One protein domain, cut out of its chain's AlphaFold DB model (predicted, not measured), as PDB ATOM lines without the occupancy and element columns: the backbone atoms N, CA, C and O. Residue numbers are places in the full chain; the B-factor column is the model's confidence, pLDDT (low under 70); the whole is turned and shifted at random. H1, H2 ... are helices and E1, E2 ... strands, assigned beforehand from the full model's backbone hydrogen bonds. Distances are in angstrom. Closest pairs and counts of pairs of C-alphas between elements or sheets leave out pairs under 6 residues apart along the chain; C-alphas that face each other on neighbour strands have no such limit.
ATOM      1  N   THR A   9      46.288   6.322 -53.920       92.19
ATOM      2  CA  THR A   9      47.078   7.040 -52.916       92.19
ATOM      3  C   THR A   9      46.717   8.515 -52.951       92.19
ATOM      4  O   THR A   9      46.641   9.108 -54.029       92.19
ATOM      5  N   LEU A  10      46.480   9.107 -51.787       93.25
ATOM      6  CA  LEU A  10      46.223  10.537 -51.659       93.25
ATOM      7  C   LEU A  10      47.520  11.266 -51.303       93.25
ATOM      8  O   LEU A  10      48.434  10.678 -50.724       93.25
ATOM      9  N   ASN A  11      47.587  12.561 -51.607       93.00
ATOM     10  CA  ASN A  11      48.678  13.454 -51.192       93.00
ATOM     11  C   ASN A  11      48.652  13.800 -49.691       93.00
ATOM     12  O   ASN A  11      48.812  14.961 -49.311       93.00
ATOM     13  N   GLY A  12      48.394  12.814 -48.840       93.50
ATOM     14  CA  GLY A  12      48.292  13.037 -47.413       93.50
ATOM     15  C   GLY A  12      48.717  11.847 -46.575       93.50
ATOM     16  O   GLY A  12      48.764  10.703 -47.040       93.50
ATOM     17  N   ILE A  13      49.011  12.167 -45.322       95.88
ATOM     18  CA  ILE A  13      49.365  11.233 -44.262       95.88
ATOM     19  C   ILE A  13      48.304  11.266 -43.167       95.88
ATOM     20  O   ILE A  13      47.670  12.297 -42.930       95.88
ATOM     21  N   ARG A  14      48.116  10.125 -42.512       96.50
ATOM     22  CA  ARG A  14      47.195   9.926 -41.391       96.50
ATOM     23  C   ARG A  14      47.967   9.368 -40.204       96.50
ATOM     24  O   ARG A  14      48.762   8.447 -40.402       96.50
ATOM     25  N   SER A  15      47.725   9.895 -39.005       96.31
ATOM     26  CA  SER A  15      48.323   9.359 -37.782       96.31
ATOM     27  C   SER A  15      47.809   7.946 -37.496       96.31
ATOM     28  O   SER A  15      46.624   7.637 -37.682       96.31
ATOM     29  N   GLU A  16      48.702   7.065 -37.064       94.94
ATOM     30  CA  GLU A  16      48.330   5.723 -36.612       94.94
ATOM     31  C   GLU A  16      47.808   5.759 -35.180       94.94
ATOM     32  O   GLU A  16      46.803   5.122 -34.862       94.94
ATOM     33  N   GLU A  17      48.444   6.575 -34.348       93.31
ATOM     34  CA  GLU A  17      48.064   6.836 -32.973       93.31
ATOM     35  C   GLU A  17      47.017   7.945 -32.885       93.31
ATOM     36  O   GLU A  17      46.859   8.799 -33.772       93.31
ATOM     37  N   THR A  18      46.284   7.903 -31.777       91.50
ATOM     38  CA  THR A  18      45.354   8.952 -31.382       91.50
ATOM     39  C   THR A  18      46.132  10.171 -30.885       91.50
ATOM     40  O   THR A  18      47.108  10.033 -30.149       91.50
ATOM     41  N   ILE A  19      45.696  11.365 -31.283       89.69
ATOM     42  CA  ILE A  19      46.203  12.626 -30.739       89.69
ATOM     43  C   ILE A  19      45.542  12.834 -29.373       89.69
ATOM     44  O   ILE A  19      44.337  13.072 -29.297       89.69
ATOM     45  N   GLU A  20      46.331  12.725 -28.306       82.06
ATOM     46  CA  GLU A  20      45.875  12.833 -26.915       82.06
ATOM     47  C   GLU A  20      46.503  14.054 -26.237       82.06
ATOM     48  O   GLU A  20      47.714  14.262 -26.318       82.06
ATOM     49  N   LEU A  21      45.684  14.843 -25.534       80.31
ATOM     50  CA  LEU A  21      46.085  16.083 -24.854       80.31
ATOM     51  C   LEU A  21      45.668  16.080 -23.369       80.31
ATOM     52  O   LEU A  21      45.260  17.099 -22.816       80.31
ATOM     53  N   ASP A  22      45.754  14.925 -22.710       67.25
ATOM     54  CA  ASP A  22      45.092  14.640 -21.422       67.25
ATOM     55  C   ASP A  22      45.649  15.374 -20.183       67.25
ATOM     56  O   ASP A  22      45.197  15.117 -19.069       67.25
ATOM     57  N   SER A  23      46.620  16.278 -20.342       74.25
ATOM     58  CA  SER A  23      47.352  16.913 -19.230       74.25
ATOM     59  C   SER A  23      47.300  18.444 -19.213       74.25
ATOM     60  O   SER A  23      48.116  19.071 -18.541       74.25
ATOM     61  N   PHE A  24      46.367  19.058 -19.944       89.25
ATOM     62  CA  PHE A  24      46.232  20.514 -19.948       89.25
ATOM     63  C   PHE A  24      45.304  21.047 -18.862       89.25
ATOM     64  O   PHE A  24      44.226  20.509 -18.615       89.25
ATOM     65  N   GLU A  25      45.709  22.172 -18.286       91.94
ATOM     66  CA  GLU A  25      44.839  23.072 -17.545       91.94
ATOM     67  C   GLU A  25      44.186  24.066 -18.517       91.94
ATOM     68  O   GLU A  25      44.832  24.557 -19.448       91.94
ATOM     69  N   CYS A  26      42.903  24.363 -18.300       94.25
ATOM     70  CA  CYS A  26      42.142  25.300 -19.119       94.25
ATOM     71  C   CYS A  26      42.046  26.675 -18.445       94.25
ATOM     72  O   CYS A  26      41.736  26.784 -17.254       94.25
ATOM     73  N   PHE A  27      42.269  27.730 -19.226       94.81
ATOM     74  CA  PHE A  27      42.110  29.117 -18.807       94.81
ATOM     75  C   PHE A  27      41.293  29.900 -19.828       94.81
ATOM     76  O   PHE A  27      41.572  29.870 -21.023       94.81
ATOM     77  N   GLU A  28      40.321  30.668 -19.358       95.19
ATOM     78  CA  GLU A  28      39.538  31.580 -20.180       95.19
ATOM     79  C   GLU A  28      40.121  32.990 -20.158       95.19
ATOM     80  O   GLU A  28      40.469  33.538 -19.108       95.19
ATOM     81  N   ALA A  29      40.176  33.597 -21.339       94.19
ATOM     82  CA  ALA A  29      40.615  34.963 -21.543       94.19
ATOM     83  C   ALA A  29      39.671  35.679 -22.509       94.19
ATOM     84  O   ALA A  29      39.354  35.169 -23.583       94.19
ATOM     85  N   THR A  30      39.255  36.897 -22.165       95.12
ATOM     86  CA  THR A  30      38.604  37.779 -23.140       95.12
ATOM     87  C   THR A  30      39.668  38.623 -23.829       95.12
ATOM     88  O   THR A  30      40.517  39.221 -23.170       95.12
ATOM     89  N   LEU A  31      39.624  38.680 -25.155       94.88
ATOM     90  CA  LEU A  31      40.559  39.425 -25.987       94.88
ATOM     91  C   LEU A  31      39.829  40.577 -26.678       94.88
ATOM     92  O   LEU A  31      38.729  40.391 -27.195       94.88
ATOM     93  N   LYS A  32      40.439  41.764 -26.700       93.38
ATOM     94  CA  LYS A  32      39.832  42.999 -27.231       93.38
ATOM     95  C   LYS A  32      39.928  43.153 -28.756       93.38
ATOM     96  O   LYS A  32      39.362  44.091 -29.303       93.38
ATOM     97  N   CYS A  33      40.672  42.273 -29.425       89.50
ATOM     98  CA  CYS A  33      40.831  42.257 -30.878       89.50
ATOM     99  C   CYS A  33      39.652  41.576 -31.587       89.50
ATOM    100  O   CYS A  33      38.894  40.810 -30.985       89.50
ATOM    101  N   ASP A  34      39.533  41.813 -32.895       88.94
ATOM    102  CA  ASP A  34      38.663  40.995 -33.734       88.94
ATOM    103  C   ASP A  34      39.177  39.545 -33.843       88.94
ATOM    104  O   ASP A  34      40.332  39.231 -33.540       88.94
ATOM    105  N   TYR A  35      38.306  38.647 -34.307       86.00
ATOM    106  CA  TYR A  35      38.601  37.216 -34.425       86.00
ATOM    107  C   TYR A  35      39.845  36.906 -35.263       86.00
ATOM    108  O   TYR A  35      40.617  36.012 -34.913       86.00
ATOM    109  N   SER A  36      40.064  37.635 -36.357       82.25
ATOM    110  CA  SER A  36      41.180  37.383 -37.270       82.25
ATOM    111  C   SER A  36      42.507  37.786 -36.638       82.25
ATOM    112  O   SER A  36      43.486  37.036 -36.711       82.25
ATOM    113  N   GLU A  37      42.547  38.950 -35.989       87.88
ATOM    114  CA  GLU A  37      43.732  39.408 -35.276       87.88
ATOM    115  C   GLU A  37      44.024  38.529 -34.057       87.88
ATOM    116  O   GLU A  37      45.172  38.104 -33.891       87.88
ATOM    117  N   CYS A  38      43.008  38.205 -33.253       91.12
ATOM    118  CA  CYS A  38      43.169  37.329 -32.098       91.12
ATOM    119  C   CYS A  38      43.679  35.946 -32.523       91.12
ATOM    120  O   CYS A  38      44.663  35.462 -31.958       91.12
ATOM    121  N   LYS A  39      43.099  35.348 -33.577       90.88
ATOM    122  CA  LYS A  39      43.582  34.082 -34.143       90.88
ATOM    123  C   LYS A  39      45.037  34.201 -34.579       90.88
ATOM    124  O   LYS A  39      45.842  33.375 -34.179       90.88
ATOM    125  N   ARG A  40      45.408  35.225 -35.353       89.00
ATOM    126  CA  ARG A  40      46.791  35.410 -35.830       89.00
ATOM    127  C   ARG A  40      47.794  35.520 -34.677       89.00
ATOM    128  O   ARG A  40      48.844  34.883 -34.741       89.00
ATOM    129  N   ARG A  41      47.477  36.303 -33.639       90.81
ATOM    130  CA  ARG A  41      48.351  36.484 -32.467       90.81
ATOM    131  C   ARG A  41      48.495  35.193 -31.664       90.81
ATOM    132  O   ARG A  41      49.620  34.785 -31.404       90.81
ATOM    133  N   LEU A  42      47.380  34.535 -31.334       94.69
ATOM    134  CA  LEU A  42      47.398  33.254 -30.621       94.69
ATOM    135  C   LEU A  42      48.121  32.175 -31.426       94.69
ATOM    136  O   LEU A  42      48.948  31.459 -30.884       94.69
ATOM    137  N   HIS A  43      47.861  32.085 -32.728       93.50
ATOM    138  CA  HIS A  43      48.470  31.069 -33.576       93.50
ATOM    139  C   HIS A  43      49.993  31.232 -33.664       93.50
ATOM    140  O   HIS A  43      50.717  30.267 -33.453       93.50
ATOM    141  N   GLY A  44      50.492  32.454 -33.891       93.00
ATOM    142  CA  GLY A  44      51.936  32.720 -33.905       93.00
ATOM    143  C   GLY A  44      52.602  32.458 -32.550       93.00
ATOM    144  O   GLY A  44      53.639  31.802 -32.493       93.00
ATOM    145  N   LEU A  45      51.963  32.906 -31.465       95.38
ATOM    146  CA  LEU A  45      52.415  32.665 -30.095       95.38
ATOM    147  C   LEU A  45      52.536  31.170 -29.785       95.38
ATOM    148  O   LEU A  45      53.544  30.726 -29.244       95.38
ATOM    149  N   PHE A  46      51.504  30.401 -30.114       96.50
ATOM    150  CA  PHE A  46      51.444  28.991 -29.755       96.50
ATOM    151  C   PHE A  46      52.385  28.166 -30.634       96.50
ATOM    152  O   PHE A  46      52.992  27.233 -30.131       96.50
ATOM    153  N   ILE A  47      52.617  28.557 -31.895       96.12
ATOM    154  CA  ILE A  47      53.699  27.978 -32.708       96.12
ATOM    155  C   ILE A  47      55.059  28.155 -32.019       96.12
ATOM    156  O   ILE A  47      55.797  27.179 -31.916       96.12
ATOM    157  N   ASP A  48      55.388  29.360 -31.533       95.25
ATOM    158  CA  ASP A  48      56.647  29.583 -30.801       95.25
ATOM    159  C   ASP A  48      56.729  28.677 -29.562       95.25
ATOM    160  O   ASP A  48      57.757  28.059 -29.312       95.25
ATOM    161  N   MET A  49      55.630  28.546 -28.813       95.00
ATOM    162  CA  MET A  49      55.582  27.695 -27.618       95.00
ATOM    163  C   MET A  49      55.781  26.214 -27.938       95.00
ATOM    164  O   MET A  49      56.527  25.543 -27.227       95.00
ATOM    165  N   LEU A  50      55.166  25.706 -29.009       95.50
ATOM    166  CA  LEU A  50      55.386  24.326 -29.441       95.50
ATOM    167  C   LEU A  50      56.855  24.088 -29.828       95.50
ATOM    168  O   LEU A  50      57.406  23.044 -29.488       95.50
ATOM    169  N   LEU A  51      57.501  25.057 -30.487       95.44
ATOM    170  CA  LEU A  51      58.929  24.983 -30.824       95.44
ATOM    171  C   LEU A  51      59.832  25.045 -29.578       95.44
ATOM    172  O   LEU A  51      60.864  24.380 -29.546       95.44
ATOM    173  N   ASP A  52      59.407  25.754 -28.529       94.19
ATOM    174  CA  ASP A  52      60.078  25.807 -27.220       94.19
ATOM    175  C   ASP A  52      59.827  24.551 -26.349       94.19
ATOM    176  O   ASP A  52      60.200  24.524 -25.173       94.19
ATOM    177  N   GLY A  53      59.159  23.517 -26.878       92.81
ATOM    178  CA  GLY A  53      58.836  22.294 -26.135       92.81
ATOM    179  C   GLY A  53      57.708  22.462 -25.112       92.81
ATOM    180  O   GLY A  53      57.574  21.646 -24.200       92.81
ATOM    181  N   LYS A  54      56.878  23.503 -25.252       92.81
ATOM    182  CA  LYS A  54      55.751  23.799 -24.356       92.81
ATOM    183  C   LYS A  54      54.432  23.403 -25.021       92.81
ATOM    184  O   LYS A  54      53.938  24.135 -25.884       92.81
ATOM    185  N   PRO A  55      53.836  22.257 -24.647       91.25
ATOM    186  CA  PRO A  55      52.586  21.805 -25.240       91.25
ATOM    187  C   PRO A  55      51.479  22.795 -24.890       91.25
ATOM    188  O   PRO A  55      51.264  23.131 -23.726       91.25
ATOM    189  N   THR A  56      50.817  23.301 -25.926       94.69
ATOM    190  CA  THR A  56      49.779  24.320 -25.803       94.69
ATOM    191  C   THR A  56      48.780  24.205 -26.949       94.69
ATOM    192  O   THR A  56      49.123  23.797 -28.059       94.69
ATOM    193  N   THR A  57      47.527  24.568 -26.698       96.19
ATOM    194  CA  THR A  57      46.519  24.763 -27.748       96.19
ATOM    195  C   THR A  57      45.446  25.741 -27.288       96.19
ATOM    196  O   THR A  57      45.398  26.122 -26.118       96.19
ATOM    197  N   TYR A  58      44.580  26.174 -28.192       96.25
ATOM    198  CA  TYR A  58      43.507  27.088 -27.852       96.25
ATOM    199  C   TYR A  58      42.231  26.810 -28.637       96.25
ATOM    200  O   TYR A  58      42.236  26.182 -29.694       96.25
ATOM    201  N   GLU A  59      41.138  27.356 -28.125       94.38
ATOM    202  CA  GLU A  59      39.894  27.569 -28.853       94.38
ATOM    203  C   GLU A  59      39.584  29.054 -28.867       94.38
ATOM    204  O   GLU A  59      39.884  29.775 -27.914       94.38
ATOM    205  N   LEU A  60      38.971  29.513 -29.953       92.56
ATOM    206  CA  LEU A  60      38.594  30.907 -30.109       92.56
ATOM    207  C   LEU A  60      37.130  30.993 -30.518       92.56
ATOM    208  O   LEU A  60      36.717  30.416 -31.524       92.56
ATOM    209  N   VAL A  61      36.362  31.755 -29.754       89.81
ATOM    210  CA  VAL A  61      34.951  32.032 -30.009       89.81
ATOM    211  C   VAL A  61      34.796  33.530 -30.226       89.81
ATOM    212  O   VAL A  61      35.274  34.347 -29.438       89.81
ATOM    213  N   LYS A  62      34.131  33.907 -31.319       87.06
ATOM    214  CA  LYS A  62      33.836  35.309 -31.614       87.06
ATOM    215  C   LYS A  62      32.751  35.822 -30.661       87.06
ATOM    216  O   LYS A  62      31.714  35.182 -30.520       87.06
ATOM    217  N   LEU A  63      32.980  36.987 -30.058       87.12
ATOM    218  CA  LEU A  63      31.987  37.729 -29.279       87.12
ATOM    219  C   LEU A  63      31.553  38.988 -30.046       87.12
ATOM    220  O   LEU A  63      32.143  39.335 -31.071       87.12
ATOM    221  N   THR A  64      30.533  39.684 -29.538       82.38
ATOM    222  CA  THR A  64      30.111  40.991 -30.069       82.38
ATOM    223  C   THR A  64      31.251  42.010 -29.992       82.38
ATOM    224  O   THR A  64      31.585  42.623 -31.000       82.38
ATOM    225  N   ASP A  65      31.909  42.095 -28.828       81.56
ATOM    226  CA  ASP A  65      32.983  43.053 -28.534       81.56
ATOM    227  C   ASP A  65      34.297  42.335 -28.182       81.56
ATOM    228  O   ASP A  65      34.802  42.424 -27.056       81.56
ATOM    229  N   GLY A  66      34.827  41.579 -29.147       90.06
ATOM    230  CA  GLY A  66      36.113  40.886 -29.043       90.06
ATOM    231  C   GLY A  66      36.008  39.376 -29.247       90.06
ATOM    232  O   GLY A  66      35.192  38.893 -30.035       90.06
ATOM    233  N   CYS A  67      36.838  38.616 -28.531       92.44
ATOM    234  CA  CYS A  67      36.841  37.153 -28.578       92.44
ATOM    235  C   CYS A  67      36.958  36.538 -27.184       92.44
ATOM    236  O   CYS A  67      37.647  37.079 -26.322       92.44
ATOM    237  N   LEU A  68      36.344  35.374 -26.993       94.31
ATOM    238  CA  LEU A  68      36.635  34.485 -25.877       94.31
ATOM    239  C   LEU A  68      37.658  33.454 -26.351       94.31
ATOM    240  O   LEU A  68      37.406  32.735 -27.318       94.31
ATOM    241  N   ALA A  69      38.805  33.397 -25.688       95.50
ATOM    242  CA  ALA A  69      39.816  32.378 -25.908       95.50
ATOM    243  C   ALA A  69      39.822  31.401 -24.729       95.50
ATOM    244  O   ALA A  69      39.945  31.831 -23.581       95.50
ATOM    245  N   LYS A  70      39.725  30.102 -25.019       95.88
ATOM    246  CA  LYS A  70      40.067  29.041 -24.064       95.88
ATOM    247  C   LYS A  70      41.480  28.584 -24.365       95.88
ATOM    248  O   LYS A  70      41.762  28.155 -25.480       95.88
ATOM    249  N   LEU A  71      42.372  28.736 -23.403       95.81
ATOM    250  CA  LEU A  71      43.795  28.462 -23.513       95.81
ATOM    251  C   LEU A  71      44.088  27.187 -22.729       95.81
ATOM    252  O   LEU A  71      43.803  27.118 -21.536       95.81
ATOM    253  N   TYR A  72      44.657  26.196 -23.398       95.44
ATOM    254  CA  TYR A  72      45.035  24.920 -22.808       95.44
ATOM    255  C   TYR A  72      46.557  24.868 -22.715       95.44
ATOM    256  O   TYR A  72      47.247  24.895 -23.739       95.44
ATOM    257  N   VAL A  73      47.074  24.849 -21.489       93.81
ATOM    258  CA  VAL A  73      48.514  24.897 -21.187       93.81
ATOM    259  C   VAL A  73      48.861  23.875 -20.108       93.81
ATOM    260  O   VAL A  73      48.000  23.472 -19.331       93.81
ATOM    261  N   LYS A  74      50.111  23.408 -20.074       88.50
ATOM    262  CA  LYS A  74      50.535  22.328 -19.164       88.50
ATOM    263  C   LYS A  74      50.949  22.809 -17.772       88.50
ATOM    264  O   LYS A  74      50.836  22.055 -16.813       88.50
ATOM    265  N   ASP A  75      51.436  24.042 -17.664       86.69
ATOM    266  CA  ASP A  75      51.997  24.588 -16.431       86.69
ATOM    267  C   ASP A  75      51.827  26.113 -16.326       86.69
ATOM    268  O   ASP A  75      51.536  26.820 -17.299       86.69
ATOM    269  N   VAL A  76      52.014  26.613 -15.102       85.00
ATOM    270  CA  VAL A  76      51.858  28.028 -14.734       85.00
ATOM    271  C   VAL A  76      52.902  28.919 -15.416       85.00
ATOM    272  O   VAL A  76      52.602  30.063 -15.756       85.00
ATOM    273  N   ASP A  77      54.108  28.415 -15.679       88.06
ATOM    274  CA  ASP A  77      55.167  29.194 -16.335       88.06
ATOM    275  C   ASP A  77      54.814  29.491 -17.797       88.06
ATOM    276  O   ASP A  77      54.979  30.615 -18.287       88.06
ATOM    277  N   THR A  78      54.251  28.499 -18.485       90.38
ATOM    278  CA  THR A  78      53.708  28.641 -19.834       90.38
ATOM    279  C   THR A  78      52.556  29.643 -19.847       90.38
ATOM    280  O   THR A  78      52.540  30.539 -20.695       90.38
ATOM    281  N   LEU A  79      51.647  29.573 -18.867       91.50
ATOM    282  CA  LEU A  79      50.557  30.541 -18.718       91.50
ATOM    283  C   LEU A  79      51.069  31.977 -18.535       91.50
ATOM    284  O   LEU A  79      50.561  32.899 -19.177       91.50
ATOM    285  N   ASN A  80      52.080  32.179 -17.688       91.12
ATOM    286  CA  ASN A  80      52.667  33.498 -17.444       91.12
ATOM    287  C   ASN A  80      53.282  34.088 -18.720       91.12
ATOM    288  O   ASN A  80      53.105  35.274 -19.001       91.12
ATOM    289  N   ASN A  81      53.931  33.255 -19.538       90.62
ATOM    290  CA  ASN A  81      54.447  33.667 -20.844       90.62
ATOM    291  C   ASN A  81      53.311  34.059 -21.809       90.62
ATOM    292  O   ASN A  81      53.381  35.117 -22.442       90.62
ATOM    293  N   VAL A  82      52.227  33.270 -21.863       92.06
ATOM    294  CA  VAL A  82      51.025  33.626 -22.642       92.06
ATOM    295  C   VAL A  82      50.465  34.975 -22.182       92.06
ATOM    296  O   VAL A  82      50.203  35.847 -23.012       92.06
ATOM    297  N   LYS A  83      50.320  35.175 -20.868       92.88
ATOM    298  CA  LYS A  83      49.789  36.411 -20.280       92.88
ATOM    299  C   LYS A  83      50.629  37.627 -20.667       92.88
ATOM    300  O   LYS A  83      50.066  38.624 -21.111       92.88
ATOM    301  N   GLU A  84      51.951  37.532 -20.560       92.25
ATOM    302  CA  GLU A  84      52.856  38.634 -20.899       92.25
ATOM    303  C   GLU A  84      52.785  38.994 -22.388       92.25
ATOM    304  O   GLU A  84      52.666  40.167 -22.745       92.25
ATOM    305  N   ARG A  85      52.774  37.992 -23.277       91.56
ATOM    306  CA  ARG A  85      52.716  38.222 -24.731       91.56
ATOM    307  C   ARG A  85      51.340  38.675 -25.230       91.56
ATOM    308  O   ARG A  85      51.247  39.266 -26.306       91.56
ATOM    309  N   LEU A  86      50.274  38.426 -24.468       92.69
ATOM    310  CA  LEU A  86      48.914  38.877 -24.786       92.69
ATOM    311  C   LEU A  86      48.478  40.120 -23.997       92.69
ATOM    312  O   LEU A  86      47.354  40.577 -24.207       92.69
ATOM    313  N   LYS A  87      49.324  40.694 -23.129       93.38
ATOM    314  CA  LYS A  87      48.955  41.802 -22.222       93.38
ATOM    315  C   LYS A  87      48.277  42.972 -22.931       93.38
ATOM    316  O   LYS A  87      47.308  43.530 -22.426       93.38
ATOM    317  N   ASP A  88      48.726  43.276 -24.147       92.38
ATOM    318  CA  ASP A  88      48.212  44.396 -24.927       92.38
ATOM    319  C   ASP A  88      46.820  44.135 -25.494       92.38
ATOM    320  O   ASP A  88      46.163  45.085 -25.900       92.38
ATOM    321  N   ILE A  89      46.348  42.888 -25.545       93.25
ATOM    322  CA  ILE A  89      45.026  42.529 -26.080       93.25
ATOM    323  C   ILE A  89      44.105  41.855 -25.060       93.25
ATOM    324  O   ILE A  89      42.918  41.700 -25.344       93.25
ATOM    325  N   LEU A  90      44.609  41.492 -23.883       93.19
ATOM    326  CA  LEU A  90      43.820  40.927 -22.793       93.19
ATOM    327  C   LEU A  90      42.836  41.953 -22.215       93.19
ATOM    328  O   LEU A  90      43.167  43.119 -21.989       93.19
ATOM    329  N   LYS A  91      41.614  41.494 -21.949       89.62
ATOM    330  CA  LYS A  91      40.566  42.235 -21.246       89.62
ATOM    331  C   LYS A  91      40.321  41.558 -19.898       89.62
ATOM    332  O   LYS A  91      39.532  40.622 -19.801       89.62
ATOM    333  N   GLY A  92      41.003  42.052 -18.867       86.56
ATOM    334  CA  GLY A  92      40.931  41.516 -17.507       86.56
ATOM    335  C   GLY A  92      41.904  40.362 -17.251       86.56
ATOM    336  O   GLY A  92      42.894  40.194 -17.963       86.56
ATOM    337  N   GLU A  93      41.634  39.596 -16.198       88.38
ATOM    338  CA  GLU A  93      42.469  38.470 -15.776       88.38
ATOM    339  C   GLU A  93      42.059  37.155 -16.445       88.38
ATOM    340  O   GLU A  93      40.894  36.958 -16.798       88.38
ATOM    341  N   LEU A  94      43.026  36.245 -16.589       91.81
ATOM    342  CA  LEU A  94      42.766  34.878 -17.027       91.81
ATOM    343  C   LEU A  94      42.082  34.110 -15.895       91.81
ATOM    344  O   LEU A  94      42.560  34.121 -14.760       91.81
ATOM    345  N   LYS A  95      40.985  33.422 -16.208       93.06
ATOM    346  CA  LYS A  95      40.225  32.623 -15.237       93.06
ATOM    347  C   LYS A  95      40.476  31.147 -15.476       93.06
ATOM    348  O   LYS A  95      40.264  30.668 -16.582       93.06
ATOM    349  N   ARG A  96      40.908  30.417 -14.449       92.75
ATOM    350  CA  ARG A  96      41.042  28.959 -14.530       92.75
ATOM    351  C   ARG A  96      39.658  28.312 -14.642       92.75
ATOM    352  O   ARG A  96      38.759  28.682 -13.887       92.75
ATOM    353  N   VAL A  97      39.515  27.336 -15.534       91.25
ATOM    354  CA  VAL A  97      38.322  26.489 -15.647       91.25
ATOM    355  C   VAL A  97      38.683  25.078 -15.190       91.25
ATOM    356  O   VAL A  97      39.505  24.397 -15.804       91.25
ATOM    357  N   GLU A  98      38.122  24.649 -14.060       87.50
ATOM    358  CA  GLU A  98      38.436  23.345 -13.470       87.50
ATOM    359  C   GLU A  98      37.792  22.187 -14.242       87.50
ATOM    360  O   GLU A  98      36.626  22.245 -14.627       87.50
ATOM    361  N   GLY A  99      38.557  21.107 -14.439       80.94
ATOM    362  CA  GLY A  99      38.068  19.853 -15.021       80.94
ATOM    363  C   GLY A  99      37.792  19.880 -16.530       80.94
ATOM    364  O   GLY A  99      37.393  18.854 -17.082       80.94
ATOM    365  N   GLU A 100      38.011  21.009 -17.207       84.88
ATOM    366  CA  GLU A 100      37.791  21.120 -18.647       84.88
ATOM    367  C   GLU A 100      38.959  20.511 -19.437       84.88
ATOM    368  O   GLU A 100      40.105  20.954 -19.347       84.88
ATOM    369  N   LYS A 101      38.654  19.472 -20.222       87.25
ATOM    370  CA  LYS A 101      39.595  18.848 -21.157       87.25
ATOM    371  C   LYS A 101      39.545  19.547 -22.520       87.25
ATOM    372  O   LYS A 101      38.484  20.053 -22.884       87.25
ATOM    373  N   PRO A 102      40.638  19.511 -23.303       89.31
ATOM    374  CA  PRO A 102      40.643  20.012 -24.676       89.31
ATOM    375  C   PRO A 102      39.484  19.437 -25.493       89.31
ATOM    376  O   PRO A 102      39.333  18.217 -25.593       89.31
ATOM    377  N   SER A 103      38.666  20.308 -26.085       89.44
ATOM    378  CA  SER A 103      37.597  19.866 -26.979       89.44
ATOM    379  C   SER A 103      38.152  19.403 -28.334       89.44
ATOM    380  O   SER A 103      39.328  19.593 -28.654       89.44
ATOM    381  N   TYR A 104      37.276  18.877 -29.195       88.81
ATOM    382  CA  TYR A 104      37.606  18.608 -30.598       88.81
ATOM    383  C   TYR A 104      38.273  19.813 -31.292       88.81
ATOM    384  O   TYR A 104      39.247  19.629 -32.017       88.81
ATOM    385  N   PHE A 105      37.794  21.042 -31.055       89.25
ATOM    386  CA  PHE A 105      38.347  22.240 -31.698       89.25
ATOM    387  C   PHE A 105      39.748  22.581 -31.183       89.25
ATOM    388  O   PHE A 105      40.594  23.023 -31.961       89.25
ATOM    389  N   ALA A 106      40.018  22.337 -29.897       92.19
ATOM    390  CA  ALA A 106      41.359  22.458 -29.334       92.19
ATOM    391  C   ALA A 106      42.312  21.408 -29.918       92.19
ATOM    392  O   ALA A 106      43.463  21.727 -30.209       92.19
ATOM    393  N   ILE A 107      41.848  20.173 -30.127       93.06
ATOM    394  CA  ILE A 107      42.650  19.096 -30.731       93.06
ATOM    395  C   ILE A 107      42.926  19.386 -32.212       93.06
ATOM    396  O   ILE A 107      44.053  19.222 -32.677       93.06
ATOM    397  N   GLU A 108      41.929  19.884 -32.946       93.25
ATOM    398  CA  GLU A 108      42.092  20.336 -34.332       93.25
ATOM    399  C   GLU A 108      43.081  21.494 -34.430       93.25
ATOM    400  O   GLU A 108      44.008  21.444 -35.239       93.25
ATOM    401  N   THR A 109      42.948  22.491 -33.553       94.94
ATOM    402  CA  THR A 109      43.880  23.622 -33.480       94.94
ATOM    403  C   THR A 109      45.284  23.164 -33.095       94.94
ATOM    404  O   THR A 109      46.248  23.633 -33.690       94.94
ATOM    405  N   PHE A 110      45.419  22.211 -32.169       95.81
ATOM    406  CA  PHE A 110      46.713  21.653 -31.777       95.81
ATOM    407  C   PHE A 110      47.415  20.994 -32.963       95.81
ATOM    408  O   PHE A 110      48.579  21.283 -33.228       95.81
ATOM    409  N   PHE A 111      46.710  20.136 -33.705       96.06
ATOM    410  CA  PHE A 111      47.295  19.489 -34.874       96.06
ATOM    411  C   PHE A 111      47.640  20.508 -35.968       96.06
ATOM    412  O   PHE A 111      48.685  20.396 -36.605       96.06
ATOM    413  N   ASP A 112      46.815  21.541 -36.153       95.56
ATOM    414  CA  ASP A 112      47.101  22.627 -37.094       95.56
ATOM    415  C   ASP A 112      48.366  23.420 -36.724       95.56
ATOM    416  O   ASP A 112      49.217  23.655 -37.588       95.56
ATOM    417  N   LEU A 113      48.510  23.762 -35.438       96.38
ATOM    418  CA  LEU A 113      49.685  24.423 -34.866       96.38
ATOM    419  C   LEU A 113      50.938  23.553 -34.988       96.38
ATOM    420  O   LEU A 113      51.995  24.062 -35.346       96.38
ATOM    421  N   LEU A 114      50.822  22.250 -34.725       96.56
ATOM    422  CA  LEU A 114      51.922  21.292 -34.836       96.56
ATOM    423  C   LEU A 114      52.458  21.225 -36.271       96.56
ATOM    424  O   LEU A 114      53.669  21.229 -36.483       96.56
ATOM    425  N   VAL A 115      51.563  21.217 -37.264       96.38
ATOM    426  CA  VAL A 115      51.948  21.260 -38.682       96.38
ATOM    427  C   VAL A 115      52.616  22.590 -39.038       96.38
ATOM    428  O   VAL A 115      53.598  22.590 -39.780       96.38
ATOM    429  N   ASP A 116      52.133  23.717 -38.514       95.88
ATOM    430  CA  ASP A 116      52.730  25.027 -38.808       95.88
ATOM    431  C   ASP A 116      54.070  25.248 -38.114       95.88
ATOM    432  O   ASP A 116      54.979  25.825 -38.716       95.88
ATOM    433  N   ALA A 117      54.232  24.726 -36.900       96.75
ATOM    434  CA  ALA A 117      55.519  24.640 -36.229       96.75
ATOM    435  C   ALA A 117      56.497  23.788 -37.047       96.75
ATOM    436  O   ALA A 117      57.599  24.250 -37.332       96.75
ATOM    437  N   ALA A 118      56.068  22.618 -37.532       96.94
ATOM    438  CA  ALA A 118      56.891  21.754 -38.377       96.94
ATOM    439  C   ALA A 118      57.296  22.415 -39.705       96.94
ATOM    440  O   ALA A 118      58.442  22.299 -40.133       96.94
ATOM    441  N   LEU A 119      56.382  23.146 -40.354       95.19
ATOM    442  CA  LEU A 119      56.684  23.911 -41.568       95.19
ATOM    443  C   LEU A 119      57.693  25.032 -41.295       95.19
ATOM    444  O   LEU A 119      58.638  25.205 -42.064       95.19
ATOM    445  N   ARG A 120      57.517  25.775 -40.198       94.75
ATOM    446  CA  ARG A 120      58.447  26.836 -39.795       94.75
ATOM    447  C   ARG A 120      59.826  26.277 -39.454       94.75
ATOM    448  O   ARG A 120      60.826  26.858 -39.863       94.75
ATOM    449  N   GLU A 121      59.874  25.151 -38.752       95.00
ATOM    450  CA  GLU A 121      61.112  24.451 -38.407       95.00
ATOM    451  C   GLU A 121      61.842  23.937 -39.658       95.00
ATOM    452  O   GLU A 121      63.061  24.045 -39.758       95.00
ATOM    453  N   ALA A 122      61.091  23.491 -40.667       93.00
ATOM    454  CA  ALA A 122      61.609  23.117 -41.981       93.00
ATOM    455  C   ALA A 122      61.995  24.314 -42.882       93.00
ATOM    456  O   ALA A 122      62.359  24.111 -44.039       93.00
ATOM    457  N   GLY A 123      61.906  25.555 -42.390       91.81
ATOM    458  CA  GLY A 123      62.315  26.764 -43.113       91.81
ATOM    459  C   GLY A 123      61.266  27.348 -44.064       91.81
ATOM    460  O   GLY A 123      61.563  28.296 -44.791       91.81
ATOM    461  N   PHE A 124      60.032  26.835 -44.072       87.88
ATOM    462  CA  PHE A 124      58.974  27.395 -44.911       87.88
ATOM    463  C   PHE A 124      58.494  28.751 -44.383       87.88
ATOM    464  O   PHE A 124      58.202  28.920 -43.197       87.88
ATOM    465  N   LYS A 125      58.325  29.718 -45.290       81.75
ATOM    466  CA  LYS A 125      57.863  31.071 -44.939       81.75
ATOM    467  C   LYS A 125      56.362  31.217 -45.163       81.75
ATOM    468  O   LYS A 125      55.880  31.056 -46.280       81.75
ATOM    469  N   TYR A 126      55.610  31.573 -44.126       76.94
ATOM    470  CA  TYR A 126      54.168  31.801 -44.247       76.94
ATOM    471  C   TYR A 126      53.849  33.000 -45.155       76.94
ATOM    472  O   TYR A 126      54.376  34.095 -44.959       76.94
ATOM    473  N   LEU A 127      52.956  32.798 -46.127       66.25
ATOM    474  CA  LEU A 127      52.498  33.816 -47.086       66.25
ATOM    475  C   LEU A 127      51.054  34.286 -46.826       66.25
ATOM    476  O   LEU A 127      50.529  35.109 -47.573       66.25
ATOM    477  N   GLY A 128      50.380  33.755 -45.802       65.75
ATOM    478  CA  GLY A 128      48.949  33.990 -45.580       65.75
ATOM    479  C   GLY A 128      48.051  32.927 -46.218       65.75
ATOM    480  O   GLY A 128      48.441  32.210 -47.138       65.75
ATOM    481  N   GLN A 129      46.814  32.813 -45.721       67.19
ATOM    482  CA  GLN A 129      45.779  31.909 -46.259       67.19
ATOM    483  C   GLN A 129      46.204  30.425 -46.337       67.19
ATOM    484  O   GLN A 129      45.813  29.709 -47.259       67.19
ATOM    485  N   GLY A 130      47.038  29.965 -45.398       68.94
ATOM    486  CA  GLY A 130      47.536  28.581 -45.375       68.94
ATOM    487  C   GLY A 130      48.528  28.251 -46.497       68.94
ATOM    488  O   GLY A 130      48.687  27.079 -46.846       68.94
ATOM    489  N   LYS A 131      49.154  29.276 -47.093       78.00
ATOM    490  CA  LYS A 131      50.215  29.148 -48.096       78.00
ATOM    491  C   LYS A 131      51.581  29.367 -47.453       78.00
ATOM    492  O   LYS A 131      51.743  30.283 -46.649       78.00
ATOM    493  N   ASP A 307      53.546  15.373 -64.921       76.81
ATOM    494  CA  ASP A 307      52.793  14.135 -65.010       76.81
ATOM    495  C   ASP A 307      52.521  13.579 -63.594       76.81
ATOM    496  O   ASP A 307      53.164  13.982 -62.611       76.81
ATOM    497  N   PRO A 308      51.565  12.648 -63.442       82.50
ATOM    498  CA  PRO A 308      51.192  12.140 -62.130       82.50
ATOM    499  C   PRO A 308      52.344  11.546 -61.304       82.50
ATOM    500  O   PRO A 308      52.308  11.689 -60.081       82.50
ATOM    501  N   SER A 309      53.359  10.933 -61.923       84.38
ATOM    502  CA  SER A 309      54.509  10.367 -61.199       84.38
ATOM    503  C   SER A 309      55.431  11.469 -60.693       84.38
ATOM    504  O   SER A 309      55.663  11.559 -59.486       84.38
ATOM    505  N   THR A 310      55.826  12.401 -61.564       82.00
ATOM    506  CA  THR A 310      56.639  13.561 -61.158       82.00
ATOM    507  C   THR A 310      55.933  14.395 -60.089       82.00
ATOM    508  O   THR A 310      56.548  14.877 -59.132       82.00
ATOM    509  N   ARG A 311      54.612  14.579 -60.208       84.81
ATOM    510  CA  ARG A 311      53.834  15.325 -59.212       84.81
ATOM    511  C   ARG A 311      53.798  14.609 -57.865       84.81
ATOM    512  O   ARG A 311      53.941  15.279 -56.841       84.81
ATOM    513  N   TRP A 312      53.603  13.293 -57.868       87.44
ATOM    514  CA  TRP A 312      53.607  12.468 -56.663       87.44
ATOM    515  C   TRP A 312      54.950  12.531 -55.937       87.44
ATOM    516  O   TRP A 312      54.968  12.829 -54.746       87.44
ATOM    517  N   ASP A 313      56.061  12.342 -56.644       85.81
ATOM    518  CA  ASP A 313      57.394  12.331 -56.031       85.81
ATOM    519  C   ASP A 313      57.733  13.669 -55.369       85.81
ATOM    520  O   ASP A 313      58.264  13.707 -54.258       85.81
ATOM    521  N   ASN A 314      57.358  14.776 -56.013       84.06
ATOM    522  CA  ASN A 314      57.512  16.113 -55.441       84.06
ATOM    523  C   ASN A 314      56.696  16.289 -54.153       84.06
ATOM    524  O   ASN A 314      57.205  16.810 -53.163       84.06
ATOM    525  N   ILE A 315      55.442  15.831 -54.146       89.62
ATOM    526  CA  ILE A 315      54.584  15.872 -52.955       89.62
ATOM    527  C   ILE A 315      55.167  15.001 -51.837       89.62
ATOM    528  O   ILE A 315      55.235  15.449 -50.698       89.62
ATOM    529  N   VAL A 316      55.608  13.779 -52.145       89.81
ATOM    530  CA  VAL A 316      56.159  12.835 -51.158       89.81
ATOM    531  C   VAL A 316      57.391  13.398 -50.464       89.81
ATOM    532  O   VAL A 316      57.508  13.268 -49.247       89.81
ATOM    533  N   LYS A 317      58.294  14.049 -51.206       89.25
ATOM    534  CA  LYS A 317      59.472  14.707 -50.619       89.25
ATOM    535  C   LYS A 317      59.064  15.743 -49.571       89.25
ATOM    536  O   LYS A 317      59.573  15.707 -48.457       89.25
ATOM    537  N   LEU A 318      58.101  16.603 -49.903       88.81
ATOM    538  CA  LEU A 318      57.588  17.627 -48.988       88.81
ATOM    539  C   LEU A 318      56.888  17.013 -47.774       88.81
ATOM    540  O   LEU A 318      57.136  17.423 -46.645       88.81
ATOM    541  N   VAL A 319      56.044  16.003 -47.999       92.06
ATOM    542  CA  VAL A 319      55.349  15.286 -46.925       92.06
ATOM    543  C   VAL A 319      56.338  14.687 -45.935       92.06
ATOM    544  O   VAL A 319      56.125  14.853 -44.743       92.06
ATOM    545  N   ARG A 320      57.432  14.063 -46.394       93.12
ATOM    546  CA  ARG A 320      58.455  13.490 -45.501       93.12
ATOM    547  C   ARG A 320      59.144  14.543 -44.640       93.12
ATOM    548  O   ARG A 320      59.263  14.336 -43.441       93.12
ATOM    549  N   ILE A 321      59.533  15.673 -45.235       91.69
ATOM    550  CA  ILE A 321      60.153  16.785 -44.498       91.69
ATOM    551  C   ILE A 321      59.216  17.257 -43.382       91.69
ATOM    552  O   ILE A 321      59.625  17.395 -42.232       91.69
ATOM    553  N   VAL A 322      57.941  17.479 -43.703       93.19
ATOM    554  CA  VAL A 322      56.963  17.953 -42.717       93.19
ATOM    555  C   VAL A 322      56.658  16.871 -41.674       93.19
ATOM    556  O   VAL A 322      56.604  17.171 -40.487       93.19
ATOM    557  N   GLU A 323      56.520  15.610 -42.086       95.50
ATOM    558  CA  GLU A 323      56.289  14.457 -41.207       95.50
ATOM    559  C   GLU A 323      57.404  14.289 -40.164       95.50
ATOM    560  O   GLU A 323      57.106  14.129 -38.983       95.50
ATOM    561  N   GLU A 324      58.674  14.343 -40.571       96.25
ATOM    562  CA  GLU A 324      59.824  14.206 -39.664       96.25
ATOM    563  C   GLU A 324      59.840  15.302 -38.590       96.25
ATOM    564  O   GLU A 324      60.037  15.009 -37.409       96.25
ATOM    565  N   ASN A 325      59.548  16.547 -38.978       96.81
ATOM    566  CA  ASN A 325      59.460  17.662 -38.034       96.81
ATOM    567  C   ASN A 325      58.252  17.525 -37.094       96.81
ATOM    568  O   ASN A 325      58.397  17.718 -35.890       96.81
ATOM    569  N   ILE A 326      57.085  17.096 -37.597       96.75
ATOM    570  CA  ILE A 326      55.915  16.804 -36.749       96.75
ATOM    571  C   ILE A 326      56.265  15.757 -35.688       96.75
ATOM    572  O   ILE A 326      55.947  15.959 -34.517       96.75
ATOM    573  N   LYS A 327      56.918  14.652 -36.076       96.19
ATOM    574  CA  LYS A 327      57.300  13.573 -35.150       96.19
ATOM    575  C   LYS A 327      58.215  14.075 -34.044       96.19
ATOM    576  O   LYS A 327      57.926  13.842 -32.875       96.19
ATOM    577  N   ARG A 328      59.271  14.802 -34.419       96.69
ATOM    578  CA  ARG A 328      60.238  15.375 -33.477       96.69
ATOM    579  C   ARG A 328      59.571  16.334 -32.495       96.69
ATOM    580  O   ARG A 328      59.756  16.195 -31.290       96.69
ATOM    581  N   ILE A 329      58.788  17.289 -33.001       96.31
ATOM    582  CA  ILE A 329      58.092  18.261 -32.150       96.31
ATOM    583  C   ILE A 329      57.126  17.520 -31.216       96.31
ATOM    584  O   ILE A 329      57.139  17.750 -30.012       96.31
ATOM    585  N   TYR A 330      56.325  16.585 -31.729       94.69
ATOM    586  CA  TYR A 330      55.356  15.847 -30.917       94.69
ATOM    587  C   TYR A 330      56.008  15.011 -29.804       94.69
ATOM    588  O   TYR A 330      55.520  15.015 -28.671       94.69
ATOM    589  N   GLU A 331      57.122  14.336 -30.097       94.31
ATOM    590  CA  GLU A 331      57.889  13.570 -29.110       94.31
ATOM    591  C   GLU A 331      58.467  14.476 -28.019       94.31
ATOM    592  O   GLU A 331      58.298  14.181 -26.837       94.31
ATOM    593  N   ASN A 332      59.032  15.630 -28.389       93.25
ATOM    594  CA  ASN A 332      59.522  16.620 -27.425       93.25
ATOM    595  C   ASN A 332      58.408  17.142 -26.503       93.25
ATOM    596  O   ASN A 332      58.633  17.374 -25.317       93.25
ATOM    597  N   LEU A 333      57.199  17.323 -27.040       91.69
ATOM    598  CA  LEU A 333      56.057  17.869 -26.304       91.69
ATOM    599  C   LEU A 333      55.397  16.854 -25.364       91.69
ATOM    600  O   LEU A 333      54.947  17.209 -24.269       91.69
ATOM    601  N   THR A 334      55.284  15.600 -25.807       89.31
ATOM    602  CA  THR A 334      54.447  14.582 -25.149       89.31
ATOM    603  C   THR A 334      55.239  13.438 -24.522       89.31
ATOM    604  O   THR A 334      54.682  12.690 -23.719       89.31
ATOM    605  N   GLY A 335      56.515  13.277 -24.881       89.69
ATOM    606  CA  GLY A 335      57.325  12.101 -24.553       89.69
ATOM    607  C   GLY A 335      56.888  10.824 -25.281       89.69
ATOM    608  O   GLY A 335      57.388   9.746 -24.968       89.69
ATOM    609  N   LYS A 336      55.933  10.916 -26.217       90.75
ATOM    610  CA  LYS A 336      55.409   9.795 -27.004       90.75
ATOM    611  C   LYS A 336      55.786   9.977 -28.472       90.75
ATOM    612  O   LYS A 336      55.708  11.082 -29.003       90.75
ATOM    613  N   SER A 337      56.111   8.886 -29.153       91.25
ATOM    614  CA  SER A 337      56.251   8.896 -30.608       91.25
ATOM    615  C   SER A 337      54.881   8.873 -31.294       91.25
ATOM    616  O   SER A 337      53.906   8.331 -30.768       91.25
ATOM    617  N   ILE A 338      54.812   9.476 -32.479       93.50
ATOM    618  CA  ILE A 338      53.654   9.421 -33.374       93.50
ATOM    619  C   ILE A 338      54.111   8.892 -34.733       93.50
ATOM    620  O   ILE A 338      55.136   9.305 -35.280       93.50
ATOM    621  N   HIS A 339      53.357   7.962 -35.292       95.44
ATOM    622  CA  HIS A 339      53.606   7.356 -36.583       95.44
ATOM    623  C   HIS A 339      52.537   7.800 -37.570       95.44
ATOM    624  O   HIS A 339      51.380   8.059 -37.235       95.44
ATOM    625  N   PHE A 340      52.952   7.896 -38.825       95.81
ATOM    626  CA  PHE A 340      52.093   8.300 -39.917       95.81
ATOM    627  C   PHE A 340      52.153   7.262 -41.024       95.81
ATOM    628  O   PHE A 340      53.203   6.693 -41.326       95.81
ATOM    629  N   LYS A 341      51.012   7.059 -41.677       95.19
ATOM    630  CA  LYS A 341      50.923   6.294 -42.918       95.19
ATOM    631  C   LYS A 341      50.377   7.166 -44.026       95.19
ATOM    632  O   LYS A 341      49.442   7.942 -43.826       95.19
ATOM    633  N   TYR A 342      50.926   6.984 -45.223       92.88
ATOM    634  CA  TYR A 342      50.296   7.501 -46.429       92.88
ATOM    635  C   TYR A 342      48.885   6.946 -46.543       92.88
ATOM    636  O   TYR A 342      48.662   5.741 -46.389       92.88
ATOM    637  N   ILE A 343      47.942   7.824 -46.866       93.31
ATOM    638  CA  ILE A 343      46.564   7.418 -47.094       93.31
ATOM    639  C   ILE A 343      46.520   6.662 -48.421       93.31
ATOM    640  O   ILE A 343      46.600   7.244 -49.509       93.31
ATOM    641  N   LYS A 344      46.429   5.337 -48.311       92.81
ATOM    642  CA  LYS A 344      46.419   4.407 -49.433       92.81
ATOM    643  C   LYS A 344      45.254   3.442 -49.284       92.81
ATOM    644  O   LYS A 344      45.174   2.719 -48.298       92.81
ATOM    645  N   TYR A 345      44.420   3.371 -50.312       92.88
ATOM    646  CA  TYR A 345      43.315   2.427 -50.396       92.88
ATOM    647  C   TYR A 345      43.628   1.372 -51.449       92.88
ATOM    648  O   TYR A 345      44.074   1.695 -52.554       92.88
TER     649      TYR A 345
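Overview. This is residues 9 to 131 and 307 to 345 of the 821 residues of the protein "Piwi domain-containing protein" of Ignisphaera aggregans (strain DSM 17230 / JCM 13409 / AQ1.S1) (UniProt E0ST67). The model is an elongated body with two parts: a twisted four-stranded sheet with H1 and H2 over one face, and the long helix H4 with the small two-stranded ribbon of E1 and E7 beside it. H3 lies between them, beside the edge strand E3 at one end and crossing H4 at the other. The printed part has 162 residues with four named helices and seven named strands, in the order E1 E2 H1 E3 E4 H2 E5 H3 E6 H4 E7. The larger sheet has the order E3 - E4 - E2 - E5, the smaller E1 - E7, and both are antiparallel. The class is mixed, helices and strands; the whole is compact by its radius of gyration of the C-alphas, 17.0 A, with spans of 55 by 32 by 26 A.

Along the chain. E1, residues 9 to 15, begins at C-alpha 9 at (47.078, 7.040, -52.916) and is 15.4 A long. E2 is residues 25 to 31, 18.9 A, and H1 is residues 35 to 51, 24.0 A. E3, residues 56 to 63, is 22.5 A long, and E4, residues 66 to 73, is 21.7 A. H2, residues 76 to 86, measures 15.1 A. E5, residues 90 to 97, measures 17.0 A and bends by 65 degrees at residue 93. H3, residues 104 to 121, is 25.4 A long and begins at C-alpha 104 at (37.606, 18.608, -30.598). E6, residues 125 to 128, is 9.4 A long. H4, residues 308 to 334, is the longest helix at 37.2 A. E7, residues 340 to 345, is 14.9 A long and ends at C-alpha 345 at (43.315, 2.427, -50.396).

Arrangement. In the ribbon, E1 and E7 are antiparallel at 138 degrees, with N 10 and O 343 2.9 A apart, within hydrogen-bond range. The closest C-alphas of E1 and H4 are those of Asn 11 and Ile 315, 6.6 A apart. In the larger sheet, E3 and E4 form a hairpin, with N 59 and O 70 at 2.8 A. E4 and E2 have N 27 and O 71 at 2.8 A, and E2 and E5 have N 28 and O 95 at 2.8 A. H1 and H2 lie on the same face, making two layers, helices on one face of a sheet. H1, at a height over the sheet of 9.0 A, lies over E4; H2, at 8.6 A, lies over E4 and E2. Both run along the strands. E2, H1, E3 and E4, H2, E5 are split strand-helix-strand units, each with another strand between its two strands, and both crossovers are right-handed. H1 and H2 are close but not clearly touching, with Leu 45 and Val 82 closest at 7.6 A between C-alphas. H3 stands at the sheet's level; its closest C-alpha pair with E3 is Phe 110 and Thr 57, 5.1 A. With residues 113 to 121 alone H3 touches H1, the same way at a steep tilt of 62 degrees; the C-alphas of Ala 117 and Ile 47 come closest, 5.2 A. H3 and H4 touch, closest at the C-alphas of Ala 118 and Asn 325, 4.8 A, and are only just about perpendicular at 72 degrees. H1 and H4 only just touch, with 3 pairs of C-alphas within 8 A, the closest Leu 51 and Ile 329 at 6.9 A. E6 pairs with no named strand. In H1, H2, H3 and H4 every O i to N i+4 pair is within hydrogen-bond range.

Size, cuts and confidence. The two C-alphas farthest apart are those of Gly 92 and Asp 307, 56.1 A. Residues 132 to 306 are not printed, and C-alphas 131 and 307 are 22.8 A apart across this cut. Of the links that are printed whole, none is long. The mean pLDDT of the printed part is 90.6; residue 22 and residues 127 to 130 are under 70.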